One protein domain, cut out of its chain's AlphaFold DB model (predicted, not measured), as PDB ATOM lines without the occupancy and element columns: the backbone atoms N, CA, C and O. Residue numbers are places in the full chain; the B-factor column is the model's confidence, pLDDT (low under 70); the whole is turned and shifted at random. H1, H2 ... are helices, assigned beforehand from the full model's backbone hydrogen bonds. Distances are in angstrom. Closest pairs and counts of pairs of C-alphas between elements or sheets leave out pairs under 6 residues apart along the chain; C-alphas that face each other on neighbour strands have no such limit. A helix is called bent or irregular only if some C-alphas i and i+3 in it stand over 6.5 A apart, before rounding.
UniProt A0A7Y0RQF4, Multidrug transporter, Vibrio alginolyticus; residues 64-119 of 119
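This is residues 64 to 119 of the 119 residues of the protein "Multidrug transporter" of Vibrio alginolyticus (UniProt A0A7Y0RQF4). Two long helices, H1 then the bent H2, make an open V, meeting near their tight link and spreading toward their far ends. The 56 printed residues include no named strand: all helix, loose, radius of gyration of the C-alphas 14.1 A, spans 36 by 31 by 13 A.

Find C-alpha 64 at (232.297, 235.567, 273.235); from there H1, residues 64 to 89, runs 37.6 A. H2, residues 92 to 113, is one helix by its hydrogen bonds but bent, C-alphas 100 and 103 being 6.6 A apart; its arms are H2a, residues 92 to 100, and H2b, residues 103 to 113, ending at C-alpha 113 (217.083, 231.494, 289.609).

Look at residues 83 to 87: with these alone H1 only just touches H2a, with 3 pairs of C-alphas within 8 A, the closest Ala 86 and Ile 95, 6.8 A. This helical hairpin runs opposite ways at a shallow tilt of 19 degrees. H1 and H2b are apart. Each O i to N i+4 pair is within hydrogen-bond range in H1 and H2b, 3 of 5 in H2a.

The farthest C-alphas, Glu 64 and Asp 91, are 39.5 A apart. The printed part has no cut; pLDDT is under 70 at residues 92 and 119.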
ATOM      1  N   GLU A  64     233.241 235.418 272.133       91.12
ATOM      2  CA  GLU A  64     232.297 235.567 273.235       91.12
ATOM      3  C   GLU A  64     232.172 237.028 273.678       91.12
ATOM      4  O   GLU A  64     231.070 237.474 273.999       91.12
ATOM      5  N   PHE A  65     233.265 237.802 273.630       89.38
ATOM      6  CA  PHE A  65     233.244 239.230 273.950       89.38
ATOM      7  C   PHE A  65     232.293 239.988 273.021       89.38
ATOM      8  O   PHE A  65     231.474 240.777 273.486       89.38
ATOM      9  N   TRP A  66     232.353 239.717 271.716       88.56
ATOM     10  CA  TRP A  66     231.488 240.369 270.732       88.56
ATOM     11  C   TRP A  66     230.021 239.972 270.909       88.56
ATOM     12  O   TRP A  66     229.139 240.825 270.802       88.56
ATOM     13  N   GLY A  67     229.762 238.705 271.252       92.50
ATOM     14  CA  GLY A  67     228.423 238.234 271.613       92.50
ATOM     15  C   GLY A  67     227.864 238.959 272.843       92.50
ATOM     16  O   GLY A  67     226.746 239.476 272.805       92.50
ATOM     17  N   MET A  68     228.661 239.070 273.910       91.06
ATOM     18  CA  MET A  68     228.287 239.798 275.129       91.06
ATOM     19  C   MET A  68     228.102 241.296 274.877       91.06
ATOM     20  O   MET A  68     227.167 241.893 275.413       91.06
ATOM     21  N   LEU A  69     228.951 241.905 274.045       90.25
ATOM     22  CA  LEU A  69     228.850 243.310 273.658       90.25
ATOM     23  C   LEU A  69     227.540 243.579 272.913       90.25
ATOM     24  O   LEU A  69     226.816 244.509 273.265       90.25
ATOM     25  N   ALA A  70     227.211 242.747 271.921       92.38
ATOM     26  CA  ALA A  70     225.973 242.867 271.162       92.38
ATOM     27  C   ALA A  70     224.743 242.693 272.064       92.38
ATOM     28  O   ALA A  70     223.834 243.522 272.033       92.38
ATOM     29  N   PHE A  71     224.737 241.664 272.918       93.88
ATOM     30  CA  PHE A  71     223.645 241.422 273.859       93.88
ATOM     31  C   PHE A  71     223.461 242.586 274.842       93.88
ATOM     32  O   PHE A  71     222.346 243.077 275.022       93.88
ATOM     33  N   SER A  72     224.559 243.083 275.418       89.56
ATOM     34  CA  SER A  72     224.540 244.228 276.334       89.56
ATOM     35  C   SER A  72     224.048 245.497 275.638       89.56
ATOM     36  O   SER A  72     223.253 246.239 276.205       89.56
ATOM     37  N   GLY A  73     224.461 245.727 274.388       90.31
ATOM     38  CA  GLY A  73     223.992 246.847 273.576       90.31
ATOM     39  C   GLY A  73     222.489 246.788 273.298       90.31
ATOM     40  O   GLY A  73     221.793 247.787 273.472       90.31
ATOM     41  N   ILE A  74     221.963 245.613 272.932       93.19
ATOM     42  CA  ILE A  74     220.522 245.408 272.720       93.19
ATOM     43  C   ILE A  74     219.751 245.653 274.020       93.19
ATOM     44  O   ILE A  74     218.784 246.417 274.019       93.19
ATOM     45  N   ALA A  75     220.193 245.067 275.135       90.31
ATOM     46  CA  ALA A  75     219.582 245.288 276.444       90.31
ATOM     47  C   ALA A  75     219.585 246.778 276.831       90.31
ATOM     48  O   ALA A  75     218.570 247.300 277.297       90.31
ATOM     49  N   GLN A  76     220.684 247.487 276.562       87.56
ATOM     50  CA  GLN A  76     220.800 248.921 276.811       87.56
ATOM     51  C   GLN A  76     219.835 249.742 275.945       87.56
ATOM     52  O   GLN A  76     219.218 250.683 276.445       87.56
ATOM     53  N   ILE A  77     219.662 249.389 274.666       87.25
ATOM     54  CA  ILE A  77     218.684 250.038 273.778       87.25
ATOM     55  C   ILE A  77     217.267 249.829 274.313       87.25
ATOM     56  O   ILE A  77     216.519 250.797 274.436       87.25
ATOM     57  N   VAL A  78     216.906 248.593 274.675       89.00
ATOM     58  CA  VAL A  78     215.587 248.276 275.246       89.00
ATOM     59  C   VAL A  78     215.342 249.087 276.520       89.00
ATOM     60  O   VAL A  78     214.279 249.690 276.663       89.00
ATOM     61  N   TYR A  79     216.338 249.175 277.407       85.50
ATOM     62  CA  TYR A  79     216.263 249.986 278.623       85.50
ATOM     63  C   TYR A  79     216.052 251.473 278.315       85.50
ATOM     64  O   TYR A  79     215.133 252.086 278.854       85.50
ATOM     65  N   LEU A  80     216.862 252.063 277.427       81.94
ATOM     66  CA  LEU A  80     216.765 253.486 277.095       81.94
ATOM     67  C   LEU A  80     215.442 253.824 276.399       81.94
ATOM     68  O   LEU A  80     214.813 254.819 276.750       81.94
ATOM     69  N   VAL A  81     214.982 252.995 275.458       84.25
ATOM     70  CA  VAL A  81     213.684 253.182 274.788       84.25
ATOM     71  C   VAL A  81     212.540 253.055 275.790       84.25
ATOM     72  O   VAL A  81     211.664 253.920 275.817       84.25
ATOM     73  N   GLY A  82     212.565 252.033 276.652       84.56
ATOM     74  CA  GLY A  82     211.580 251.857 277.718       84.56
ATOM     75  C   GLY A  82     211.541 253.053 278.670       84.56
ATOM     76  O   GLY A  82     210.464 253.557 278.979       84.56
ATOM     77  N   LEU A  83     212.708 253.572 279.057       81.06
ATOM     78  CA  LEU A  83     212.838 254.748 279.916       81.06
ATOM     79  C   LEU A  83     212.256 256.008 279.261       81.06
ATOM     80  O   LEU A  83     211.497 256.745 279.887       81.06
ATOM     81  N   ILE A  84     212.578 256.237 277.985       77.44
ATOM     82  CA  ILE A  84     212.059 257.365 277.205       77.44
ATOM     83  C   ILE A  84     210.536 257.276 277.077       77.44
ATOM     84  O   ILE A  84     209.844 258.279 277.243       77.44
ATOM     85  N   MET A  85     210.007 256.087 276.782       80.69
ATOM     86  CA  MET A  85     208.568 255.866 276.661       80.69
ATOM     87  C   MET A  85     207.855 256.048 277.995       80.69
ATOM     88  O   MET A  85     206.815 256.702 278.028       80.69
ATOM     89  N   ALA A  86     208.423 255.550 279.093       80.25
ATOM     90  CA  ALA A  86     207.872 255.743 280.425       80.25
ATOM     91  C   ALA A  86     207.790 257.241 280.758       80.25
ATOM     92  O   ALA A  86     206.707 257.731 281.069       80.25
ATOM     93  N   TYR A  87     208.881 257.999 280.592       75.19
ATOM     94  CA  TYR A  87     208.893 259.441 280.884       75.19
ATOM     95  C   TYR A  87     207.911 260.272 280.051       75.19
ATOM     96  O   TYR A  87     207.595 261.393 280.437       75.19
ATOM     97  N   LYS A  88     207.415 259.752 278.921       75.25
ATOM     98  CA  LYS A  88     206.339 260.400 278.155       75.25
ATOM     99  C   LYS A  88     204.945 260.176 278.746       75.25
ATOM    100  O   LYS A  88     204.058 260.970 278.461       75.25
ATOM    101  N   HIS A  89     204.739 259.098 279.503       77.81
ATOM    102  CA  HIS A  89     203.412 258.649 279.942       77.81
ATOM    103  C   HIS A  89     203.166 258.793 281.451       77.81
ATOM    104  O   HIS A  89     202.020 258.675 281.874       77.81
ATOM    105  N   ALA A  90     204.194 259.039 282.267       74.88
ATOM    106  CA  ALA A  90     204.028 259.271 283.701       74.88
ATOM    107  C   ALA A  90     205.080 260.241 284.266       74.88
ATOM    108  O   ALA A  90     206.103 260.530 283.638       74.88
ATOM    109  N   ASP A  91     204.817 260.736 285.476       75.25
ATOM    110  CA  ASP A  91     205.686 261.695 286.146       75.25
ATOM    111  C   ASP A  91     207.057 261.097 286.465       75.25
ATOM    112  O   ASP A  91     207.195 259.985 286.992       75.25
ATOM    113  N   VAL A  92     208.096 261.899 286.223       69.12
ATOM    114  CA  VAL A  92     209.493 261.537 286.504       69.12
ATOM    115  C   VAL A  92     209.679 261.120 287.968       69.12
ATOM    116  O   VAL A  92     210.459 260.213 288.244       69.12
ATOM    117  N   GLY A  93     208.921 261.714 288.900       70.00
ATOM    118  CA  GLY A  93     208.974 261.396 290.331       70.00
ATOM    119  C   GLY A  93     208.593 259.953 290.688       70.00
ATOM    120  O   GLY A  93     209.061 259.447 291.703       70.00
ATOM    121  N   VAL A  94     207.806 259.274 289.845       74.94
ATOM    122  CA  VAL A  94     207.395 257.873 290.050       74.94
ATOM    123  C   VAL A  94     208.235 256.923 289.202       74.94
ATOM    124  O   VAL A  94     208.678 255.879 289.681       74.94
ATOM    125  N   ILE A  95     208.507 257.286 287.948       78.62
ATOM    126  CA  ILE A  95     209.241 256.408 287.031       78.62
ATOM    127  C   ILE A  95     210.709 256.298 287.411       78.62
ATOM    128  O   ILE A  95     211.280 255.217 287.297       78.62
ATOM    129  N   TYR A  96     211.331 257.386 287.867       74.50
ATOM    130  CA  TYR A  96     212.757 257.385 288.172       74.50
ATOM    131  C   TYR A  96     213.135 256.349 289.255       74.50
ATOM    132  O   TYR A  96     214.047 255.557 288.999       74.50
ATOM    133  N   PRO A  97     212.433 256.261 290.411       77.31
ATOM    134  CA  PRO A  97     212.656 255.185 291.381       77.31
ATOM    135  C   PRO A  97     212.473 253.781 290.792       77.31
ATOM    136  O   PRO A  97     213.316 252.913 291.013       77.31
ATOM    137  N   ILE A  98     211.412 253.560 290.008       80.06
ATOM    138  CA  ILE A  98     211.102 252.248 289.417       80.06
ATOM    139  C   ILE A  98     212.197 251.834 288.429       80.06
ATOM    140  O   ILE A  98     212.748 250.741 288.534       80.06
ATOM    141  N   ALA A  99     212.563 252.727 287.509       80.00
ATOM    142  CA  ALA A  99     213.581 252.481 286.495       80.00
ATOM    143  C   ALA A  99     214.958 252.169 287.101       80.00
ATOM    144  O   ALA A  99     215.721 251.398 286.525       80.00
ATOM    145  N   ARG A 100     215.279 252.748 288.265       78.56
ATOM    146  CA  ARG A 100     216.541 252.499 288.977       78.56
ATOM    147  C   ARG A 100     216.518 251.239 289.843       78.56
ATOM    148  O   ARG A 100     217.561 250.607 289.981       78.56
ATOM    149  N   ALA A 101     215.370 250.864 290.405       81.00
ATOM    150  CA  ALA A 101     215.243 249.673 291.246       81.00
ATOM    151  C   ALA A 101     215.128 248.379 290.427       81.00
ATOM    152  O   ALA A 101     215.683 247.351 290.816       81.00
ATOM    153  N   LEU A 102     214.443 248.423 289.279       82.38
ATOM    154  CA  LEU A 102     214.139 247.233 288.479       82.38
ATOM    155  C   LEU A 102     215.392 246.436 288.061       82.38
ATOM    156  O   LEU A 102     215.387 245.225 288.268       82.38
ATOM    157  N   PRO A 103     216.486 247.049 287.558       81.50
ATOM    158  CA  PRO A 103     217.675 246.295 287.165       81.50
ATOM    159  C   PRO A 103     218.320 245.547 288.337       81.50
ATOM    160  O   PRO A 103     218.708 244.393 288.185       81.50
ATOM    161  N   VAL A 104     218.383 246.165 289.523       84.50
ATOM    162  CA  VAL A 104     218.937 245.527 290.732       84.50
ATOM    163  C   VAL A 104     218.072 244.340 291.153       84.50
ATOM    164  O   VAL A 104     218.594 243.262 291.434       84.50
ATOM    165  N   MET A 105     216.748 244.506 291.125       84.81
ATOM    166  CA  MET A 105     215.804 243.427 291.428       84.81
ATOM    167  C   MET A 105     215.912 242.277 290.421       84.81
ATOM    168  O   MET A 105     215.892 241.114 290.815       84.81
ATOM    169  N   MET A 106     216.075 242.587 289.130       84.75
ATOM    170  CA  MET A 106     216.277 241.587 288.080       84.75
ATOM    171  C   MET A 106     217.572 240.807 288.299       84.75
ATOM    172  O   MET A 106     217.541 239.583 288.256       84.75
ATOM    173  N   VAL A 107     218.691 241.481 288.583       85.38
ATOM    174  CA  VAL A 107     219.974 240.815 288.871       85.38
ATOM    175  C   VAL A 107     219.848 239.880 290.073       85.38
ATOM    176  O   VAL A 107     220.287 238.732 289.993       85.38
ATOM    177  N   GLY A 108     219.204 240.326 291.155       85.12
ATOM    178  CA  GLY A 108     218.934 239.478 292.319       85.12
ATOM    179  C   GLY A 108     218.069 238.263 291.968       85.12
ATOM    180  O   GLY A 108     218.428 237.133 292.293       85.12
ATOM    181  N   GLY A 109     216.972 238.475 291.235       86.94
ATOM    182  CA  GLY A 109     216.066 237.410 290.798       86.94
ATOM    183  C   GLY A 109     216.736 236.378 289.888       86.94
ATOM    184  O   GLY A 109     216.584 235.179 290.110       86.94
ATOM    185  N   PHE A 110     217.528 236.822 288.908       87.62
ATOM    186  CA  PHE A 110     218.294 235.926 288.041       87.62
ATOM    187  C   PHE A 110     219.375 235.167 288.809       87.62
ATOM    188  O   PHE A 110     219.557 233.978 288.570       87.62
ATOM    189  N   SER A 111     220.057 235.818 289.755       85.94
ATOM    190  CA  SER A 111     221.071 235.161 290.589       85.94
ATOM    191  C   SER A 111     220.460 234.020 291.404       85.94
ATOM    192  O   SER A 111     220.992 232.912 291.394       85.94
ATOM    193  N   VAL A 112     219.295 234.248 292.021       89.25
ATOM    194  CA  VAL A 112     218.547 233.200 292.737       89.25
ATOM    195  C   VAL A 112     218.065 232.105 291.786       89.25
ATOM    196  O   VAL A 112     218.207 230.927 292.099       89.25
ATOM    197  N   ALA A 113     217.537 232.464 290.610       89.50
ATOM    198  CA  ALA A 113     217.083 231.494 289.609       89.50
ATOM    199  C   ALA A 113     218.221 230.596 289.087       89.50
ATOM    200  O   ALA A 113     217.988 229.435 288.759       89.50
ATOM    201  N   LEU A 114     219.450 231.117 289.046       89.25
ATOM    202  CA  LEU A 114     220.669 230.375 288.713       89.25
ATOM    203  C   LEU A 114     221.237 229.569 289.898       89.25
ATOM    204  O   LEU A 114     222.224 228.858 289.730       89.25
ATOM    205  N   GLY A 115     220.618 229.647 291.081       87.75
ATOM    206  CA  GLY A 115     221.017 228.902 292.278       87.75
ATOM    207  C   GLY A 115     222.062 229.598 293.157       87.75
ATOM    208  O   GLY A 115     222.590 228.972 294.074       87.75
ATOM    209  N   HIS A 116     222.366 230.876 292.916       87.12
ATOM    210  CA  HIS A 116     223.266 231.643 293.776       87.12
ATOM    211  C   HIS A 116     222.545 232.142 295.034       87.12
ATOM    212  O   HIS A 116     221.441 232.685 294.969       87.12
ATOM    213  N   ALA A 117     223.196 231.994 296.190       80.94
ATOM    214  CA  ALA A 117     222.740 232.604 297.433       80.94
ATOM    215  C   ALA A 117     222.988 234.120 297.398       80.94
ATOM    216  O   ALA A 117     224.073 234.568 297.031       80.94
ATOM    217  N   LEU A 118     221.984 234.905 297.792       73.00
ATOM    218  CA  LEU A 118     222.125 236.344 298.007       73.00
ATOM    219  C   LEU A 118     222.677 236.548 299.428       73.00
ATOM    220  O   LEU A 118     221.915 236.439 300.389       73.00
ATOM    221  N   SER A 119     223.990 236.758 299.569       64.38
ATOM    222  CA  SER A 119     224.643 237.106 300.845       64.38
ATOM    223  C   SER A 119     224.971 238.587 300.921       64.38
ATOM    224  O   SER A 119     225.550 239.071 299.920       64.38
TER     225      SER A 119